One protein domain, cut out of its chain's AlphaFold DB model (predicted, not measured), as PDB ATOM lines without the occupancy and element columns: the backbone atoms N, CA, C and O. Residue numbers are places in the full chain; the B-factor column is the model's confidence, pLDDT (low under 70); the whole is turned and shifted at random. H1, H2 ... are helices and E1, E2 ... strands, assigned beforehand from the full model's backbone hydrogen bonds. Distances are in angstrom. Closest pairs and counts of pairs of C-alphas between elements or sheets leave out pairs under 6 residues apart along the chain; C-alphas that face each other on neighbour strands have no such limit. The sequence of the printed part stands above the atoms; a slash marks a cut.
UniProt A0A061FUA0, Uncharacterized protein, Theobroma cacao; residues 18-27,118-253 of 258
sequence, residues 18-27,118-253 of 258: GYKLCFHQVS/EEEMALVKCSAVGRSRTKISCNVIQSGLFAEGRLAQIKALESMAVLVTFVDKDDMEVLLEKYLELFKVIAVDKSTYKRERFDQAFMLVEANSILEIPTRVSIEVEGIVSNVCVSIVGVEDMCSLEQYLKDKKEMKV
ATOM      1  N   GLY A  18       5.254  86.809 173.888       66.31
ATOM      2  CA  GLY A  18       6.298  85.819 174.142       66.31
ATOM      3  C   GLY A  18       5.684  84.490 174.578       66.31
ATOM      4  O   GLY A  18       4.841  84.455 175.471       66.31
ATOM      5  N   TYR A  19       6.130  83.372 174.003       68.69
ATOM      6  CA  TYR A  19       5.619  82.042 174.356       68.69
ATOM      7  C   TYR A  19       6.696  81.172 174.990       68.69
ATOM      8  O   TYR A  19       7.790  81.002 174.442       68.69
ATOM      9  N   LYS A  20       6.363  80.561 176.131       67.88
ATOM     10  CA  LYS A  20       7.216  79.583 176.804       67.88
ATOM     11  C   LYS A  20       6.858  78.176 176.348       67.88
ATOM     12  O   LYS A  20       5.798  77.638 176.671       67.88
ATOM     13  N   LEU A  21       7.783  77.564 175.623       64.00
ATOM     14  CA  LEU A  21       7.665  76.221 175.080       64.00
ATOM     15  C   LEU A  21       8.402  75.214 175.950       64.00
ATOM     16  O   LEU A  21       9.546  75.442 176.339       64.00
ATOM     17  N   CYS A  22       7.759  74.080 176.205       67.88
ATOM     18  CA  CYS A  22       8.375  72.891 176.771       67.88
ATOM     19  C   CYS A  22       8.414  71.777 175.735       67.88
ATOM     20  O   CYS A  22       7.398  71.426 175.125       67.88
ATOM     21  N   PHE A  23       9.602  71.216 175.576       71.94
ATOM     22  CA  PHE A  23       9.919  70.138 174.665       71.94
ATOM     23  C   PHE A  23      10.047  68.841 175.455       71.94
ATOM     24  O   PHE A  23      10.904  68.737 176.329       71.94
ATOM     25  N   HIS A  24       9.223  67.855 175.115       62.41
ATOM     26  CA  HIS A  24       9.252  66.524 175.707       62.41
ATOM     27  C   HIS A  24       9.828  65.532 174.701       62.41
ATOM     28  O   HIS A  24       9.318  65.402 173.581       62.41
ATOM     29  N   GLN A  25      10.869  64.802 175.101       57.94
ATOM     30  CA  GLN A  25      11.374  63.700 174.293       57.94
ATOM     31  C   GLN A  25      10.425  62.507 174.424       57.94
ATOM     32  O   GLN A  25      10.359  61.858 175.466       57.94
ATOM     33  N   VAL A  26       9.704  62.188 173.349       47.66
ATOM     34  CA  VAL A  26       8.893  60.971 173.292       47.66
ATOM     35  C   VAL A  26       9.742  59.889 172.637       47.66
ATOM     36  O   VAL A  26       9.922  59.868 171.421       47.66
ATOM     37  N   SER A  27      10.305  58.990 173.444       42.44
ATOM     38  CA  SER A  27      11.042  57.822 172.950       42.44
ATOM     39  C   SER A  27      10.062  56.763 172.431       42.44
ATOM     40  O   SER A  27       9.787  55.749 173.062       42.44
ATOM     41  N   GLU A 118      35.851  71.680 145.868       90.62
ATOM     42  CA  GLU A 118      35.479  73.088 146.070       90.62
ATOM     43  C   GLU A 118      34.179  73.464 145.339       90.62
ATOM     44  O   GLU A 118      33.333  74.160 145.898       90.62
ATOM     45  N   GLU A 119      33.979  72.930 144.133       88.25
ATOM     46  CA  GLU A 119      32.765  73.125 143.331       88.25
ATOM     47  C   GLU A 119      31.513  72.576 144.034       88.25
ATOM     48  O   GLU A 119      30.480  73.243 144.101       88.25
ATOM     49  N   GLU A 120      31.609  71.387 144.634       84.81
ATOM     50  CA  GLU A 120      30.511  70.799 145.407       84.81
ATOM     51  C   GLU A 120      30.236  71.605 146.682       84.81
ATOM     52  O   GLU A 120      29.083  71.815 147.057       84.81
ATOM     53  N   MET A 121      31.287  72.116 147.328       88.81
ATOM     54  CA  MET A 121      31.150  72.967 148.507       88.81
ATOM     55  C   MET A 121      30.463  74.300 148.180       88.81
ATOM     56  O   MET A 121      29.702  74.812 149.003       88.81
ATOM     57  N   ALA A 122      30.700  74.864 146.992       86.50
ATOM     58  CA  ALA A 122      30.004  76.062 146.531       86.50
ATOM     59  C   ALA A 122      28.495  75.811 146.392       86.50
ATOM     60  O   ALA A 122      27.700  76.599 146.901       86.50
ATOM     61  N   LEU A 123      28.099  74.671 145.816       87.50
ATOM     62  CA  LEU A 123      26.688  74.281 145.732       87.50
ATOM     63  C   LEU A 123      26.061  74.118 147.118       87.50
ATOM     64  O   LEU A 123      24.979  74.642 147.359       87.50
ATOM     65  N   VAL A 124      26.759  73.459 148.049       87.75
ATOM     66  CA  VAL A 124      26.287  73.292 149.435       87.75
ATOM     67  C   VAL A 124      26.077  74.644 150.123       87.75
ATOM     68  O   VAL A 124      25.100  74.812 150.849       87.75
ATOM     69  N   LYS A 125      26.956  75.623 149.881       90.19
ATOM     70  CA  LYS A 125      26.833  76.983 150.431       90.19
ATOM     71  C   LYS A 125      25.665  77.778 149.845       90.19
ATOM     72  O   LYS A 125      25.219  78.717 150.496       90.19
ATOM     73  N   CYS A 126      25.186  77.406 148.661       94.31
ATOM     74  CA  CYS A 126      24.019  78.001 148.009       94.31
ATOM     75  C   CYS A 126      22.747  77.158 148.203       94.31
ATOM     76  O   CYS A 126      21.745  77.381 147.522       94.31
ATOM     77  N   SER A 127      22.772  76.171 149.099       93.00
ATOM     78  CA  SER A 127      21.639  75.297 149.367       93.00
ATOM     79  C   SER A 127      21.026  75.548 150.741       93.00
ATOM     80  O   SER A 127      21.717  75.674 151.750       93.00
ATOM     81  N   ALA A 128      19.699  75.494 150.798       91.12
ATOM     82  CA  ALA A 128      18.925  75.481 152.029       91.12
ATOM     83  C   ALA A 128      18.034  74.237 152.087       91.12
ATOM     84  O   ALA A 128      17.505  73.781 151.070       91.12
ATOM     85  N   VAL A 129      17.836  73.696 153.291       90.44
ATOM     86  CA  VAL A 129      16.880  72.611 153.530       90.44
ATOM     87  C   VAL A 129      15.683  73.168 154.289       90.44
ATOM     88  O   VAL A 129      15.786  73.607 155.435       90.44
ATOM     89  N   GLY A 130      14.531  73.157 153.631       85.75
ATOM     90  CA  GLY A 130      13.241  73.458 154.241       85.75
ATOM     91  C   GLY A 130      12.510  72.174 154.605       85.75
ATOM     92  O   GLY A 130      12.715  71.133 153.975       85.75
ATOM     93  N   ARG A 131      11.631  72.234 155.605       83.75
ATOM     94  CA  ARG A 131      10.703  71.139 155.888       83.75
ATOM     95  C   ARG A 131       9.283  71.665 155.819       83.75
ATOM     96  O   ARG A 131       8.933  72.617 156.505       83.75
ATOM     97  N   SER A 132       8.476  71.034 154.978       79.06
ATOM     98  CA  SER A 132       7.060  71.364 154.880       79.06
ATOM     99  C   SER A 132       6.248  70.550 155.886       79.06
ATOM    100  O   SER A 132       6.590  69.405 156.198       79.06
ATOM    101  N   ARG A 133       5.152  71.138 156.377       78.81
ATOM    102  CA  ARG A 133       4.152  70.456 157.219       78.81
ATOM    103  C   ARG A 133       3.251  69.534 156.399       78.81
ATOM    104  O   ARG A 133       2.732  68.548 156.918       78.81
ATOM    105  N   THR A 134       3.084  69.856 155.121       82.25
ATOM    106  CA  THR A 134       2.250  69.141 154.156       82.25
ATOM    107  C   THR A 134       3.092  68.692 152.964       82.25
ATOM    108  O   THR A 134       4.173  69.220 152.684       82.25
ATOM    109  N   LYS A 135       2.625  67.672 152.241       83.94
ATOM    110  CA  LYS A 135       3.314  67.215 151.031       83.94
ATOM    111  C   LYS A 135       3.082  68.230 149.910       83.94
ATOM    112  O   LYS A 135       2.068  68.167 149.225       83.94
ATOM    113  N   ILE A 136       4.043  69.124 149.711       81.25
ATOM    114  CA  ILE A 136       3.989  70.139 148.657       81.25
ATOM    115  C   ILE A 136       4.771  69.648 147.438       81.25
ATOM    116  O   ILE A 136       5.852  69.066 147.552       81.25
ATOM    117  N   SER A 137       4.203  69.861 146.253       91.12
ATOM    118  CA  SER A 137       4.884  69.578 144.992       91.12
ATOM    119  C   SER A 137       6.057  70.537 144.802       91.12
ATOM    120  O   SER A 137       5.884  71.751 144.904       91.12
ATOM    121  N   CYS A 138       7.235  70.014 144.452       91.38
ATOM    122  CA  CYS A 138       8.408  70.836 144.143       91.38
ATOM    123  C   CYS A 138       8.120  71.892 143.066       91.38
ATOM    124  O   CYS A 138       8.661  72.990 143.143       91.38
ATOM    125  N   ASN A 139       7.215  71.598 142.125       92.62
ATOM    126  CA  ASN A 139       6.826  72.537 141.072       92.62
ATOM    127  C   ASN A 139       6.171  73.797 141.645       92.62
ATOM    128  O   ASN A 139       6.438  74.885 141.160       92.62
ATOM    129  N   VAL A 140       5.350  73.666 142.694       91.19
ATOM    130  CA  VAL A 140       4.680  74.814 143.330       91.19
ATOM    131  C   VAL A 140       5.713  75.748 143.952       91.19
ATOM    132  O   VAL A 140       5.665  76.956 143.743       91.19
ATOM    133  N   ILE A 141       6.692  75.178 144.658       90.50
ATOM    134  CA  ILE A 141       7.778  75.938 145.285       90.50
ATOM    135  C   ILE A 141       8.622  76.629 144.212       90.50
ATOM    136  O   ILE A 141       8.943  77.808 144.331       90.50
ATOM    137  N   GLN A 142       8.944  75.906 143.138       93.06
ATOM    138  CA  GLN A 142       9.788  76.413 142.063       93.06
ATOM    139  C   GLN A 142       9.097  77.548 141.310       93.06
ATOM    140  O   GLN A 142       9.715  78.577 141.062       93.06
ATOM    141  N   SER A 143       7.808  77.396 140.999       92.81
ATOM    142  CA  SER A 143       7.003  78.457 140.394       92.81
ATOM    143  C   SER A 143       6.862  79.671 141.311       92.81
ATOM    144  O   SER A 143       6.913  80.792 140.816       92.81
ATOM    145  N   GLY A 144       6.731  79.472 142.627       92.12
ATOM    146  CA  GLY A 144       6.692  80.561 143.606       92.12
ATOM    147  C   GLY A 144       7.991  81.368 143.637       92.12
ATOM    148  O   GLY A 144       7.960  82.583 143.477       92.12
ATOM    149  N   LEU A 145       9.140  80.692 143.757       91.75
ATOM    150  CA  LEU A 145      10.453  81.348 143.718       91.75
ATOM    151  C   LEU A 145      10.698  82.053 142.379       91.75
ATOM    152  O   LEU A 145      11.167  83.188 142.360       91.75
ATOM    153  N   PHE A 146      10.301  81.425 141.271       93.38
ATOM    154  CA  PHE A 146      10.408  82.022 139.942       93.38
ATOM    155  C   PHE A 146       9.533  83.273 139.790       93.38
ATOM    156  O   PHE A 146       9.976  84.260 139.209       93.38
ATOM    157  N   ALA A 147       8.314  83.268 140.339       94.19
ATOM    158  CA  ALA A 147       7.435  84.438 140.344       94.19
ATOM    159  C   ALA A 147       8.006  85.602 141.175       94.19
ATOM    160  O   ALA A 147       7.741  86.760 140.864       94.19
ATOM    161  N   GLU A 148       8.830  85.307 142.186       91.75
ATOM    162  CA  GLU A 148       9.623  86.303 142.921       91.75
ATOM    163  C   GLU A 148      10.910  86.728 142.182       91.75
ATOM    164  O   GLU A 148      11.697  87.503 142.723       91.75
ATOM    165  N   GLY A 149      11.141  86.239 140.959       94.44
ATOM    166  CA  GLY A 149      12.325  86.544 140.155       94.44
ATOM    167  C   GLY A 149      13.581  85.771 140.561       94.44
ATOM    168  O   GLY A 149      14.672  86.134 140.132       94.44
ATOM    169  N   ARG A 150      13.450  84.713 141.373       94.31
ATOM    170  CA  ARG A 150      14.582  83.935 141.897       94.31
ATOM    171  C   ARG A 150      14.712  82.602 141.179       94.31
ATOM    172  O   ARG A 150      13.755  81.833 141.069       94.31
ATOM    173  N   LEU A 151      15.924  82.298 140.728       95.00
ATOM    174  CA  LEU A 151      16.238  81.022 140.093       95.00
ATOM    175  C   LEU A 151      16.760  80.035 141.139       95.00
ATOM    176  O   LEU A 151      17.826  80.229 141.723       95.00
ATOM    177  N   ALA A 152      16.011  78.953 141.351       95.56
ATOM    178  CA  ALA A 152      16.398  77.888 142.265       95.56
ATOM    179  C   ALA A 152      16.049  76.505 141.705       95.56
ATOM    180  O   ALA A 152      15.000  76.301 141.087       95.56
ATOM    181  N   GLN A 153      16.928  75.539 141.962       96.00
ATOM    182  CA  GLN A 153      16.677  74.124 141.746       96.00
ATOM    183  C   GLN A 153      16.067  73.521 143.008       96.00
ATOM    184  O   GLN A 153      16.558  73.735 144.115       96.00
ATOM    185  N   ILE A 154      15.011  72.729 142.837       94.88
ATOM    186  CA  ILE A 154      14.288  72.132 143.954       94.88
ATOM    187  C   ILE A 154      14.345  70.619 143.853       94.88
ATOM    188  O   ILE A 154      13.994  70.036 142.827       94.88
ATOM    189  N   LYS A 155      14.768  69.980 144.940       95.25
ATOM    190  CA  LYS A 155      14.830  68.529 145.054       95.25
ATOM    191  C   LYS A 155      14.080  68.077 146.299       95.25
ATOM    192  O   LYS A 155      14.420  68.460 147.417       95.25
ATOM    193  N   ALA A 156      13.068  67.236 146.103       92.50
ATOM    194  CA  ALA A 156      12.422  66.548 147.211       92.50
ATOM    195  C   ALA A 156      13.433  65.629 147.906       92.50
ATOM    196  O   ALA A 156      14.145  64.862 147.253       92.50
ATOM    197  N   LEU A 157      13.470  65.708 149.229       89.38
ATOM    198  CA  LEU A 157      14.153  64.754 150.089       89.38
ATOM    199  C   LEU A 157      13.112  63.826 150.734       89.38
ATOM    200  O   LEU A 157      11.902  63.951 150.520       89.38
ATOM    201  N   GLU A 158      13.578  62.876 151.538       85.81
ATOM    202  CA  GLU A 158      12.681  62.057 152.347       85.81
ATOM    203  C   GLU A 158      11.957  62.908 153.410       85.81
ATOM    204  O   GLU A 158      12.415  63.973 153.822       85.81
ATOM    205  N   SER A 159      10.813  62.419 153.896       80.44
ATOM    206  CA  SER A 159      10.141  62.971 155.086       80.44
ATOM    207  C   SER A 159       9.696  64.446 154.996       80.44
ATOM    208  O   SER A 159       9.817  65.190 155.974       80.44
ATOM    209  N   MET A 160       9.129  64.848 153.848       85.56
ATOM    210  CA  MET A 160       8.609  66.206 153.566       85.56
ATOM    211  C   MET A 160       9.670  67.318 153.599       85.56
ATOM    212  O   MET A 160       9.338  68.503 153.645       85.56
ATOM    213  N   ALA A 161      10.949  66.946 153.580       86.06
ATOM    214  CA  ALA A 161      12.035  67.893 153.428       86.06
ATOM    215  C   ALA A 161      12.261  68.218 151.947       86.06
ATOM    216  O   ALA A 161      12.045  67.393 151.055       86.06
ATOM    217  N   VAL A 162      12.701  69.441 151.692       90.00
ATOM    218  CA  VAL A 162      12.997  69.945 150.357       90.00
ATOM    219  C   VAL A 162      14.354  70.627 150.407       90.00
ATOM    220  O   VAL A 162      14.585  71.504 151.236       90.00
ATOM    221  N   LEU A 163      15.248  70.210 149.517       92.75
ATOM    222  CA  LEU A 163      16.498  70.899 149.244       92.75
ATOM    223  C   LEU A 163      16.237  71.945 148.162       92.75
ATOM    224  O   LEU A 163      15.743  71.611 147.083       92.75
ATOM    225  N   VAL A 164      16.577  73.192 148.454       94.38
ATOM    226  CA  VAL A 164      16.498  74.310 147.518       94.38
ATOM    227  C   VAL A 164      17.915  74.804 147.279       94.38
ATOM    228  O   VAL A 164      18.578  75.220 148.223       94.38
ATOM    229  N   THR A 165      18.383  74.737 146.039       95.19
ATOM    230  CA  THR A 165      19.714  75.199 145.634       95.19
ATOM    231  C   THR A 165      19.563  76.426 144.757       95.19
ATOM    232  O   THR A 165      18.970  76.351 143.681       95.19
ATOM    233  N   PHE A 166      20.085  77.551 145.218       95.88
ATOM    234  CA  PHE A 166      20.057  78.817 144.501       95.88
ATOM    235  C   PHE A 166      21.264  78.923 143.575       95.88
ATOM    236  O   PHE A 166      22.316  78.334 143.832       95.88
ATOM    237  N   VAL A 167      21.099  79.671 142.487       95.12
ATOM    238  CA  VAL A 167      22.230  80.029 141.618       95.12
ATOM    239  C   VAL A 167      23.138  81.033 142.329       95.12
ATOM    240  O   VAL A 167      24.358  80.910 142.258       95.12
ATOM    241  N   ASP A 168      22.533  81.983 143.046       93.88
ATOM    242  CA  ASP A 168      23.224  83.023 143.800       93.88
ATOM    243  C   ASP A 168      23.063  82.805 145.315       93.88
ATOM    244  O   ASP A 168      21.977  82.504 145.820       93.88
ATOM    245  N   LYS A 169      24.167  82.957 146.046       91.75
ATOM    246  CA  LYS A 169      24.200  82.877 147.506       91.75
ATOM    247  C   LYS A 169      23.467  84.057 148.147       91.75
ATOM    248  O   LYS A 169      22.826  83.865 149.179       91.75
ATOM    249  N   ASP A 170      23.526  85.235 147.543       93.50
ATOM    250  CA  ASP A 170      22.892  86.436 148.083       93.50
ATOM    251  C   ASP A 170      21.360  86.306 148.012       93.50
ATOM    252  O   ASP A 170      20.659  86.594 148.983       93.50
ATOM    253  N   ASP A 171      20.829  85.733 146.925       92.31
ATOM    254  CA  ASP A 171      19.401  85.411 146.797       92.31
ATOM    255  C   ASP A 171      18.926  84.437 147.883       92.31
ATOM    256  O   ASP A 171      17.825  84.599 148.424       92.31
ATOM    257  N   MET A 172      19.743  83.425 148.202       93.12
ATOM    258  CA  MET A 172      19.465  82.484 149.286       93.12
ATOM    259  C   MET A 172      19.419  83.210 150.633       93.12
ATOM    260  O   MET A 172      18.478  83.004 151.399       93.12
ATOM    261  N   GLU A 173      20.408  84.054 150.932       89.12
ATOM    262  CA  GLU A 173      20.494  84.778 152.205       89.12
ATOM    263  C   GLU A 173      19.319  85.742 152.393       89.12
ATOM    264  O   GLU A 173      18.663  85.690 153.432       89.12
ATOM    265  N   VAL A 174      18.960  86.520 151.366       89.50
ATOM    266  CA  VAL A 174      17.784  87.408 151.400       89.50
ATOM    267  C   VAL A 174      16.497  86.609 151.612       89.50
ATOM    268  O   VAL A 174      15.583  87.053 152.309       89.50
ATOM    269  N   LEU A 175      16.382  85.429 150.989       85.44
ATOM    270  CA  LEU A 175      15.210  84.575 151.175       85.44
ATOM    271  C   LEU A 175      15.139  84.071 152.620       85.44
ATOM    272  O   LEU A 175      14.094  84.151 153.262       85.44
ATOM    273  N   LEU A 176      16.260  83.553 153.125       82.75
ATOM    274  CA  LEU A 176      16.357  83.053 154.487       82.75
ATOM    275  C   LEU A 176      16.057  84.159 155.493       82.75
ATOM    276  O   LEU A 176      15.320  83.895 156.428       82.75
ATOM    277  N   GLU A 177      16.539  85.385 155.293       84.12
ATOM    278  CA  GLU A 177      16.236  86.522 156.167       84.12
ATOM    279  C   GLU A 177      14.732  86.834 156.201       84.12
ATOM    280  O   GLU A 177      14.145  86.894 157.282       84.12
ATOM    281  N   LYS A 178      14.076  86.889 155.032       80.94
ATOM    282  CA  LYS A 178      12.618  87.082 154.906       80.94
ATOM    283  C   LYS A 178      11.810  86.010 155.649       80.94
ATOM    284  O   LYS A 178      10.764  86.313 156.215       80.94
ATOM    285  N   TYR A 179      12.265  84.756 155.643       69.94
ATOM    286  CA  TYR A 179      11.567  83.658 156.324       69.94
ATOM    287  C   TYR A 179      12.018  83.438 157.775       69.94
ATOM    288  O   TYR A 179      11.262  82.872 158.562       69.94
ATOM    289  N   LEU A 180      13.210  83.898 158.163       64.44
ATOM    290  CA  LEU A 180      13.700  83.866 159.545       64.44
ATOM    291  C   LEU A 180      12.846  84.748 160.459       64.44
ATOM    292  O   LEU A 180      12.664  84.410 161.628       64.44
ATOM    293  N   GLU A 181      12.265  85.826 159.928       55.00
ATOM    294  CA  GLU A 181      11.302  86.663 160.655       55.00
ATOM    295  C   GLU A 181      10.051  85.903 161.126       55.00
ATOM    296  O   GLU A 181       9.357  86.370 162.031       55.00
ATOM    297  N   LEU A 182       9.767  84.722 160.565       48.94
ATOM    298  CA  LEU A 182       8.641  83.901 161.005       48.94
ATOM    299  C   LEU A 182       8.888  83.250 162.373       48.94
ATOM    300  O   LEU A 182       7.926  83.000 163.093       48.94
ATOM    301  N   PHE A 183      10.146  83.021 162.776       43.09
ATOM    302  CA  PHE A 183      10.461  82.386 164.062       43.09
ATOM    303  C   PHE A 183      11.717  82.971 164.700       43.09
ATOM    304  O   PHE A 183      12.847  82.582 164.392       43.09
ATOM    305  N   LYS A 184      11.530  83.853 165.684       58.22
ATOM    306  CA  LYS A 184      12.637  84.421 166.452       58.22
ATOM    307  C   LYS A 184      12.758  83.716 167.796       58.22
ATOM    308  O   LYS A 184      12.001  83.954 168.734       58.22
ATOM    309  N   VAL A 185      13.754  82.842 167.911       58.31
ATOM    310  CA  VAL A 185      14.116  82.239 169.199       58.31
ATOM    311  C   VAL A 185      14.739  83.313 170.086       58.31
ATOM    312  O   VAL A 185      15.806  83.842 169.776       58.31
ATOM    313  N   ILE A 186      14.091  83.630 171.206       65.31
ATOM    314  CA  ILE A 186      14.527  84.719 172.086       65.31
ATOM    315  C   ILE A 186      15.509  84.197 173.133       65.31
ATOM    316  O   ILE A 186      16.569  84.784 173.378       65.31
ATOM    317  N   ALA A 187      15.172  83.077 173.775       69.00
ATOM    318  CA  ALA A 187      16.009  82.502 174.813       69.00
ATOM    319  C   ALA A 187      15.785  81.001 175.001       69.00
ATOM    320  O   ALA A 187      14.749  80.444 174.673       69.00
ATOM    321  N   VAL A 188      16.779  80.349 175.595       69.62
ATOM    322  CA  VAL A 188      16.695  78.967 176.073       69.62
ATOM    323  C   VAL A 188      16.904  79.007 177.584       69.62
ATOM    324  O   VAL A 188      17.752  79.771 178.067       69.62
ATOM    325  N   ASP A 189      16.110  78.235 178.319       69.38
ATOM    326  CA  ASP A 189      16.141  78.198 179.780       69.38
ATOM    327  C   ASP A 189      17.496  77.712 180.320       69.38
ATOM    328  O   ASP A 189      18.186  76.891 179.707       69.38
ATOM    329  N   LYS A 190      17.908  78.229 181.483       67.00
ATOM    330  CA  LYS A 190      19.203  77.878 182.091       67.00
ATOM    331  C   LYS A 190      19.257  76.415 182.531       67.00
ATOM    332  O   LYS A 190      20.332  75.821 182.453       67.00
ATOM    333  N   SER A 191      18.140  75.838 182.975       60.72
ATOM    334  CA  SER A 191      18.084  74.436 183.416       60.72
ATOM    335  C   SER A 191      18.332  73.474 182.247       60.72
ATOM    336  O   SER A 191      19.085  72.510 182.399       60.72
ATOM    337  N   THR A 192      17.865  73.841 181.045       61.22
ATOM    338  CA  THR A 192      18.204  73.179 179.774       61.22
ATOM    339  C   THR A 192      19.719  73.175 179.511       61.22
ATOM    340  O   THR A 192      20.278  72.161 179.099       61.22
ATOM    341  N   TYR A 193      20.430  74.281 179.782       56.59
ATOM    342  CA  TYR A 193      21.889  74.353 179.583       56.59
ATOM    343  C   TYR A 193      22.691  73.590 180.632       56.59
ATOM    344  O   TYR A 193      23.725  73.003 180.310       56.59
ATOM    345  N   LYS A 194      22.240  73.607 181.889       56.41
ATOM    346  CA  LYS A 194      22.956  72.965 182.997       56.41
ATOM    347  C   LYS A 194      22.881  71.439 182.971       56.41
ATOM    348  O   LYS A 194      23.522  70.810 183.806       56.41
ATOM    349  N   ARG A 195      22.167  70.841 182.003       55.38
ATOM    350  CA  ARG A 195      21.992  69.382 181.883       55.38
ATOM    351  C   ARG A 195      21.381  68.755 183.146       55.38
ATOM    352  O   ARG A 195      21.562  67.568 183.396       55.38
ATOM    353  N   GLU A 196      20.680  69.554 183.951       55.69
ATOM    354  CA  GLU A 196      20.061  69.105 185.205       55.69
ATOM    355  C   GLU A 196      18.802  68.269 184.932       55.69
ATOM    356  O   GLU A 196      18.467  67.382 185.715       55.69
ATOM    357  N   ARG A 197      18.142  68.507 183.790       54.44
ATOM    358  CA  ARG A 197      17.012  67.728 183.275       54.44
ATOM    359  C   ARG A 197      17.181  67.517 181.772       54.44
ATOM    360  O   ARG A 197      17.452  68.467 181.044       54.44
ATOM    361  N   PHE A 198      17.086  66.265 181.326       62.09
ATOM    362  CA  PHE A 198      17.173  65.882 179.905       62.09
ATOM    363  C   PHE A 198      15.834  65.404 179.342       62.09
ATOM    364  O   PHE A 198      15.689  65.237 178.137       62.09
ATOM    365  N   ASP A 199      14.866  65.171 180.218       71.75
ATOM    366  CA  ASP A 199      13.497  64.799 179.893       71.75
ATOM    367  C   ASP A 199      12.683  65.990 179.365       71.75
ATOM    368  O   ASP A 199      11.721  65.795 178.620       71.75
ATOM    369  N   GLN A 200      13.093  67.213 179.719       69.56
ATOM    370  CA  GLN A 200      12.426  68.454 179.341       69.56
ATOM    371  C   GLN A 200      13.437  69.541 178.977       69.56
ATOM    372  O   GLN A 200      14.433  69.740 179.671       69.56
ATOM    373  N   ALA A 201      13.146  70.284 177.912       76.00
ATOM    374  CA  ALA A 201      13.845  71.519 177.578       76.00
ATOM    375  C   ALA A 201      12.837  72.660 177.486       76.00
ATOM    376  O   ALA A 201      11.781  72.505 176.876       76.00
ATOM    377  N   PHE A 202      13.175  73.812 178.062       74.62
ATOM    378  CA  PHE A 202      12.349  75.012 177.967       74.62
ATOM    379  C   PHE A 202      13.003  76.049 177.053       74.62
ATOM    380  O   PHE A 202      14.201  76.337 177.171       74.62
ATOM    381  N   MET A 203      12.207  76.613 176.148       78.12
ATOM    382  CA  MET A 203      12.606  77.680 175.232       78.12
ATOM    383  C   MET A 203      11.566  78.792 175.255       78.12
ATOM    384  O   MET A 203      10.372  78.531 175.358       78.12
ATOM    385  N   LEU A 204      12.034  80.022 175.139       74.50
ATOM    386  CA  LEU A 204      11.217  81.213 175.010       74.50
ATOM    387  C   LEU A 204      11.335  81.707 173.570       74.50
ATOM    388  O   LEU A 204      12.446  81.964 173.088       74.50
ATOM    389  N   VAL A 205      10.203  81.798 172.880       76.50
ATOM    390  CA  VAL A 205      10.140  82.170 171.462       76.50
ATOM    391  C   VAL A 205       9.221  83.369 171.254       76.50
ATOM    392  O   VAL A 205       8.209  83.505 171.941       76.50
ATOM    393  N   GLU A 206       9.591  84.235 170.313       76.38
ATOM    394  CA  GLU A 206       8.704  85.242 169.727       76.38
ATOM    395  C   GLU A 206       8.010  84.541 168.562       76.38
ATOM    396  O   GLU A 206       8.691  84.052 167.654       76.38
ATOM    397  N   ALA A 207       6.685  84.470 168.593       74.50
ATOM    398  CA  ALA A 207       5.904  83.983 167.464       74.50
ATOM    399  C   ALA A 207       4.842  85.022 167.121       74.50
ATOM    400  O   ALA A 207       4.273  85.650 168.012       74.50
ATOM    401  N   ASN A 208       4.566  85.199 165.829       72.00
ATOM    402  CA  ASN A 208       3.522  86.125 165.394       72.00
ATOM    403  C   ASN A 208       2.120  85.541 165.634       72.00
ATOM    404  O   ASN A 208       1.139  86.284 165.662       72.00
ATOM    405  N   SER A 209       2.017  84.215 165.796       75.62
ATOM    406  CA  SER A 209       0.791  83.521 166.181       75.62
ATOM    407  C   SER A 209       1.078  82.165 166.838       75.62
ATOM    408  O   SER A 209       1.987  81.434 166.444       75.62
ATOM    409  N   ILE A 210       0.242  81.791 167.814       73.25
ATOM    410  CA  ILE A 210       0.266  80.479 168.486       73.25
ATOM    411  C   ILE A 210       0.122  79.323 167.489       73.25
ATOM    412  O   ILE A 210       0.736  78.274 167.668       73.25
ATOM    413  N   LEU A 211      -0.672  79.511 166.430       74.50
ATOM    414  CA  LEU A 211      -0.919  78.481 165.412       74.50
ATOM    415  C   LEU A 211       0.344  78.145 164.603       74.50
ATOM    416  O   LEU A 211       0.444  77.071 164.008       74.50
ATOM    417  N   GLU A 212       1.323  79.048 164.602       75.62
ATOM    418  CA  GLU A 212       2.599  78.852 163.918       75.62
ATOM    419  C   GLU A 212       3.541  77.971 164.737       75.62
ATOM    420  O   GLU A 212       4.469  77.395 164.178       75.62
ATOM    421  N   ILE A 213       3.299  77.801 166.040       76.12
ATOM    422  CA  ILE A 213       4.148  76.986 166.906       76.12
ATOM    423  C   ILE A 213       3.845  75.501 166.651       76.12
ATOM    424  O   ILE A 213       2.748  75.027 166.960       76.12
ATOM    425  N   PRO A 214       4.799  74.722 166.109       76.69
ATOM    426  CA  PRO A 214       4.557  73.320 165.807       76.69
ATOM    427  C   PRO A 214       4.379  72.528 167.101       76.69
ATOM    428  O   PRO A 214       5.207  72.617 167.999       76.69
ATOM    429  N   THR A 215       3.349  71.683 167.180       79.56
ATOM    430  CA  THR A 215       3.117  70.787 168.334       79.56
ATOM    431  C   THR A 215       4.092  69.609 168.380       79.56
ATOM    432  O   THR A 215       4.234  68.941 169.408       79.56
ATOM    433  N   ARG A 216       4.778  69.327 167.267       76.75
ATOM    434  CA  ARG A 216       5.800  68.285 167.150       76.75
ATOM    435  C   ARG A 216       6.932  68.755 166.255       76.75
ATOM    436  O   ARG A 216       6.695  69.272 165.170       76.75
ATOM    437  N   VAL A 217       8.160  68.508 166.690       77.69
ATOM    438  CA  VAL A 217       9.375  68.795 165.929       77.69
ATOM    439  C   VAL A 217      10.184  67.513 165.817       77.69
ATOM    440  O   VAL A 217      10.501  66.878 166.819       77.69
ATOM    441  N   SER A 218      10.534  67.123 164.595       75.75
ATOM    442  CA  SER A 218      11.443  66.003 164.367       75.75
ATOM    443  C   SER A 218      12.882  66.513 164.325       75.75
ATOM    444  O   SER A 218      13.228  67.381 163.520       75.75
ATOM    445  N   ILE A 219      13.728  65.961 165.183       78.50
ATOM    446  CA  ILE A 219      15.148  66.287 165.267       78.50
ATOM    447  C   ILE A 219      15.930  65.042 164.872       78.50
ATOM    448  O   ILE A 219      15.769  63.992 165.485       78.50
ATOM    449  N   GLU A 220      16.768  65.156 163.851       72.12
ATOM    450  CA  GLU A 220      17.710  64.105 163.487       72.12
ATOM    451  C   GLU A 220      19.041  64.349 164.195       72.12
ATOM    452  O   GLU A 220      19.636  65.421 164.064       72.12
ATOM    453  N   VAL A 221      19.481  63.369 164.980       66.25
ATOM    454  CA  VAL A 221      20.764  63.386 165.686       66.25
ATOM    455  C   VAL A 221      21.451  62.063 165.393       66.25
ATOM    456  O   VAL A 221      20.913  61.010 165.719       66.25
ATOM    457  N   GLU A 222      22.618  62.112 164.749       80.56
ATOM    458  CA  GLU A 222      23.399  60.912 164.399       80.56
ATOM    459  C   GLU A 222      22.603  59.885 163.558       80.56
ATOM    460  O   GLU A 222      22.699  58.680 163.771       80.56
ATOM    461  N   GLY A 223      21.777  60.358 162.615       79.50
ATOM    462  CA  GLY A 223      20.922  59.506 161.775       79.50
ATOM    463  C   GLY A 223      19.682  58.949 162.486       79.50
ATOM    464  O   GLY A 223      18.885  58.233 161.882       79.50
ATOM    465  N   ILE A 224      19.489  59.271 163.770       78.75
ATOM    466  CA  ILE A 224      18.301  58.894 164.533       78.75
ATOM    467  C   ILE A 224      17.322  60.062 164.515       78.75
ATOM    468  O   ILE A 224      17.564  61.112 165.114       78.75
ATOM    469  N   VAL A 225      16.177  59.861 163.865       76.88
ATOM    470  CA  VAL A 225      15.069  60.820 163.886       76.88
ATOM    471  C   VAL A 225      14.285  60.650 165.187       76.88
ATOM    472  O   VAL A 225      13.621  59.641 165.407       76.88
ATOM    473  N   SER A 226      14.357  61.653 166.055       78.06
ATOM    474  CA  SER A 226      13.588  61.741 167.296       78.06
ATOM    475  C   SER A 226      12.429  62.715 167.126       78.06
ATOM    476  O   SER A 226      12.621  63.833 166.654       78.06
ATOM    477  N   ASN A 227      11.226  62.320 167.540       76.44
ATOM    478  CA  ASN A 227      10.079  63.221 167.586       76.44
ATOM    479  C   ASN A 227       9.986  63.861 168.970       76.44
ATOM    480  O   ASN A 227       9.882  63.175 169.987       76.44
ATOM    481  N   VAL A 228      10.026  65.184 168.993       79.62
ATOM    482  CA  VAL A 228       9.932  65.991 170.202       79.62
ATOM    483  C   VAL A 228       8.567  66.655 170.214       79.62
ATOM    484  O   VAL A 228       8.208  67.363 169.276       79.62
ATOM    485  N   CYS A 229       7.789  66.409 171.262       77.75
ATOM    486  CA  CYS A 229       6.514  67.090 171.447       77.75
ATOM    487  C   CYS A 229       6.773  68.477 172.021       77.75
ATOM    488  O   CYS A 229       7.488  68.610 173.012       77.75
ATOM    489  N   VAL A 230       6.168  69.490 171.418       81.38
ATOM    490  CA  VAL A 230       6.215  70.868 171.891       81.38
ATOM    491  C   VAL A 230       4.877  71.179 172.538       81.38
ATOM    492  O   VAL A 230       3.816  70.908 171.981       81.38
ATOM    493  N   SER A 231       4.938  71.745 173.730       81.69
ATOM    494  CA  SER A 231       3.771  72.193 174.481       81.69
ATOM    495  C   SER A 231       3.995  73.625 174.932       81.69
ATOM    496  O   SER A 231       5.096  73.971 175.359       81.69
ATOM    497  N   ILE A 232       2.964  74.455 174.830       84.06
ATOM    498  CA  ILE A 232       2.986  75.809 175.378       84.06
ATOM    499  C   ILE A 232       2.659  75.677 176.860       84.06
ATOM    500  O   ILE A 232       1.597  75.177 177.222       84.06
ATOM    501  N   VAL A 233       3.601  76.066 177.714       81.19
ATOM    502  CA  VAL A 233       3.457  75.961 179.177       81.19
ATOM    503  C   VAL A 233       3.032  77.293 179.787       81.19
ATOM    504  O   VAL A 233       2.498  77.325 180.890       81.19
ATOM    505  N   GLY A 234       3.232  78.389 179.059       80.31
ATOM    506  CA  GLY A 234       2.752  79.707 179.440       80.31
ATOM    507  C   GLY A 234       2.954  80.732 178.330       80.31
ATOM    508  O   GLY A 234       3.737  80.514 177.401       80.31
ATOM    509  N   VAL A 235       2.244  81.845 178.465       78.00
ATOM    510  CA  VAL A 235       2.465  83.079 177.709       78.00
ATOM    511  C   VAL A 235       3.144  84.052 178.668       78.00
ATOM    512  O   VAL A 235       2.744  84.145 179.828       78.00
ATOM    513  N   GLU A 236       4.210  84.706 178.221       71.06
ATOM    514  CA  GLU A 236       4.885  85.755 178.981       71.06
ATOM    515  C   GLU A 236       4.699  87.092 178.264       71.06
ATOM    516  O   GLU A 236       5.019  87.229 177.079       71.06
ATOM    517  N   ASP A 237       4.218  88.092 179.003       70.94
ATOM    518  CA  ASP A 237       4.134  89.463 178.508       70.94
ATOM    519  C   ASP A 237       5.535  89.982 178.152       70.94
ATOM    520  O   ASP A 237       6.518  89.692 178.847       70.94
ATOM    521  N   MET A 238       5.637  90.811 177.107       61.28
ATOM    522  CA  MET A 238       6.918  91.353 176.624       61.28
ATOM    523  C   MET A 238       7.770  92.019 177.715       61.28
ATOM    524  O   MET A 238       8.998  91.929 177.675       61.28
ATOM    525  N   CYS A 239       7.149  92.638 178.722       54.97
ATOM    526  CA  CYS A 239       7.861  93.250 179.848       54.97
ATOM    527  C   CYS A 239       8.707  92.234 180.644       54.97
ATOM    528  O   CYS A 239       9.793  92.565 181.123       54.97
ATOM    529  N   SER A 240       8.258  90.979 180.743       64.12
ATOM    530  CA  SER A 240       8.990  89.898 181.425       64.12
ATOM    531  C   SER A 240      10.174  89.397 180.593       64.12
ATOM    532  O   SER A 240      11.217  89.018 181.132       64.12
ATOM    533  N   LEU A 241      10.052  89.473 179.266       63.09
ATOM    534  CA  LEU A 241      11.079  89.077 178.310       63.09
ATOM    535  C   LEU A 241      12.327  89.963 178.399       63.09
ATOM    536  O   LEU A 241      13.458  89.469 178.433       63.09
ATOM    537  N   GLU A 242      12.125  91.281 178.441       69.44
ATOM    538  CA  GLU A 242      13.216  92.248 178.557       69.44
ATOM    539  C   GLU A 242      13.970  92.075 179.874       69.44
ATOM    540  O   GLU A 242      15.205  92.070 179.879       69.44
ATOM    541  N   GLN A 243      13.242  91.841 180.970       70.00
ATOM    542  CA  GLN A 243      13.829  91.550 182.275       70.00
ATOM    543  C   GLN A 243      14.645  90.249 182.238       70.00
ATOM    544  O   GLN A 243      15.806  90.244 182.646       70.00
ATOM    545  N   TYR A 244      14.117  89.173 181.643       67.94
ATOM    546  CA  TYR A 244      14.848  87.911 181.484       67.94
ATOM    547  C   TYR A 244      16.146  88.082 180.672       67.94
ATOM    548  O   TYR A 244      17.203  87.531 181.012       67.94
ATOM    549  N   LEU A 245      16.103  88.871 179.593       70.38
ATOM    550  CA  LEU A 245      17.281  89.193 178.782       70.38
ATOM    551  C   LEU A 245      18.293  90.057 179.546       70.38
ATOM    552  O   LEU A 245      19.505  89.867 179.376       70.38
ATOM    553  N   LYS A 246      17.820  90.976 180.392       77.00
ATOM    554  CA  LYS A 246      18.652  91.832 181.244       77.00
ATOM    555  C   LYS A 246      19.381  91.010 182.306       77.00
ATOM    556  O   LYS A 246      20.612  91.032 182.342       77.00
ATOM    557  N   ASP A 247      18.662  90.154 183.026       73.56
ATOM    558  CA  ASP A 247      19.220  89.241 184.032       73.56
ATOM    559  C   ASP A 247      20.255  88.278 183.415       73.56
ATOM    560  O   ASP A 247      21.265  87.909 184.026       73.56
ATOM    561  N   LYS A 248      20.044  87.863 182.159       68.12
ATOM    562  CA  LYS A 248      21.004  87.036 181.412       68.12
ATOM    563  C   LYS A 248      22.292  87.791 181.067       68.12
ATOM    564  O   LYS A 248      23.358  87.169 181.057       68.12
ATOM    565  N   LYS A 249      22.222  89.092 180.761       74.69
ATOM    566  CA  LYS A 249      23.411  89.923 180.497       74.69
ATOM    567  C   LYS A 249      24.230  90.126 181.770       74.69
ATOM    568  O   LYS A 249      25.447  89.968 181.717       74.69
ATOM    569  N   GLU A 250      23.580  90.372 182.903       71.56
ATOM    570  CA  GLU A 250      24.255  90.592 184.190       71.56
ATOM    571  C   GLU A 250      25.031  89.352 184.666       71.56
ATOM    572  O   GLU A 250      26.172  89.459 185.119       71.56
ATOM    573  N   MET A 251      24.503  88.147 184.423       60.09
ATOM    574  CA  MET A 251      25.214  86.901 184.736       60.09
ATOM    575  C   MET A 251      26.513  86.682 183.946       60.09
ATOM    576  O   MET A 251      27.392  85.962 184.417       60.09
ATOM    577  N   LYS A 252      26.671  87.281 182.759       57.81
ATOM    578  CA  LYS A 252      27.916  87.159 181.980       57.81
ATOM    579  C   LYS A 252      29.033  88.076 182.487       57.81
ATOM    580  O   LYS A 252      30.192  87.833 182.166       57.81
ATOM    581  N   VAL A 253      28.709  89.102 183.273       62.31
ATOM    582  CA  VAL A 253      29.680  90.115 183.728       62.31
ATOM    583  C   VAL A 253      30.326  89.736 185.070       62.31
ATOM    584  O   VAL A 253      31.431  90.184 185.365       62.31
TER     585      VAL A 253
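This is residues 18 to 27 and 118 to 253 of the 258 residues of an uncharacterized protein of Theobroma cacao (UniProt A0A061FUA0). Two lobes are joined end to end: a curled sheet of five strands, like part of a barrel, with the long helix H5 slanting over its E5 and E6 end, and a small three-stranded sheet with H2 and H3 over one face and H1 at its side. The two sheets stand apart, and the chain passes from one lobe to the other where H3 leads into E5; the turn at residues 220 to 225 sticks out from the larger sheet. The printed part has 146 residues with five named helices and eight named strands, in the order E1 H1 E2 H2 E3 E4 H3 E5 H4 E6 E7 E8 H5. The sheets, E5 E6 E1 E8 E7 and E2 E4 E3, are both antiparallel, and the class is mixed, helices and strands. The whole is loose, with a radius of gyration of the C-alphas of 18.3 A and spans of 44 by 35 by 34 A.

The larger sheet runs E5, residues 183 to 188, E6, residues 200 to 207, E1, residues 18 to 25, E8, residues 224 to 236, and E7, residues 216 to 221. It is strongly twisted and curled, its strands' lines turning by 70 degrees and the way across it by 123 degrees. E5 and E6 have N 186 and O 204 within hydrogen-bond range at 3.0 A, E6 and E1 have N 21 and O 203 at 2.8 A, and E1 and E8 have N 22 and O 231 at 2.8 A. E7 and E8 form a hairpin, with N 219 and O 226 at 2.8 A, and E8 bends by 57 degrees at residue 233. H5, residues 238 to 253, is on this sheet in two layers, helix on sheet, at a height over the sheet of 10.4 A. It lies over E5 and only just over E6, on which 3 of its C-alphas fall, and runs slantwise to the strands at 49 degrees to E5 on the local plane. Its closest C-alphas to E5 are those of Leu 245 and Ala 187, 7.9 A apart. H4, residues 190 to 193, only grazes the sheet. The smaller sheet runs E2, residues 127 to 132, E4, residues 161 to 166, and E3, residues 152 to 156. E2 and E4 have N 130 and O 162 within hydrogen-bond range at 2.9 A; E3 and E4, a hairpin, have N 155 and O 163 at 2.9 A. H2, residues 138 to 147, and H3, residues 169 to 180, lie on the same face, again two layers. H2 runs along E3 at 11 degrees on the local plane, its height over the sheet 8.8 A; Cys 138 and Ile 154 have their closest C-alphas, 6.0 A apart. E2, H2 and E3 form a split strand-helix-strand unit, two strands running the same way with E4 between them, and its crossover is right-handed. H3 has a height over the sheet of 10.0 A, with the C-alphas of Phe 166 in E4 and Met 172 closest at 6.1 A. H1, residues 118 to 125, only grazes this sheet. In H1, H2 and H3 every O i to N i+4 pair is within hydrogen-bond range, in H5 9 of 12 are, and H4 is too short for such a pair.

E1 begins at C-alpha 18, (6.298, 85.819, 174.142), and is 22.7 A long. E8 is the longest strand at 33.3 A, E6 measures 20.6 A, E4 16.2 A and E2 16.1 A. H3 is 16.0 A long and begins at C-alpha 169, (24.200, 82.877, 147.506). H5, 23.9 A long, ends at C-alpha 253, (29.680, 90.115, 183.728).

The C-alphas farthest apart are those of Asn 139 and Val 253, at 51.5 A. Residues 28 to 117 are not printed, and C-alphas 27 and 118 are 39.4 A apart across this cut. Of the links printed whole, those from H4 to E6 and from E6 to E7 are short and the others tight. The mean pLDDT of the printed part is 77.7, with 41 residues under 70, among them residues 179 to 198 and 238 to 242.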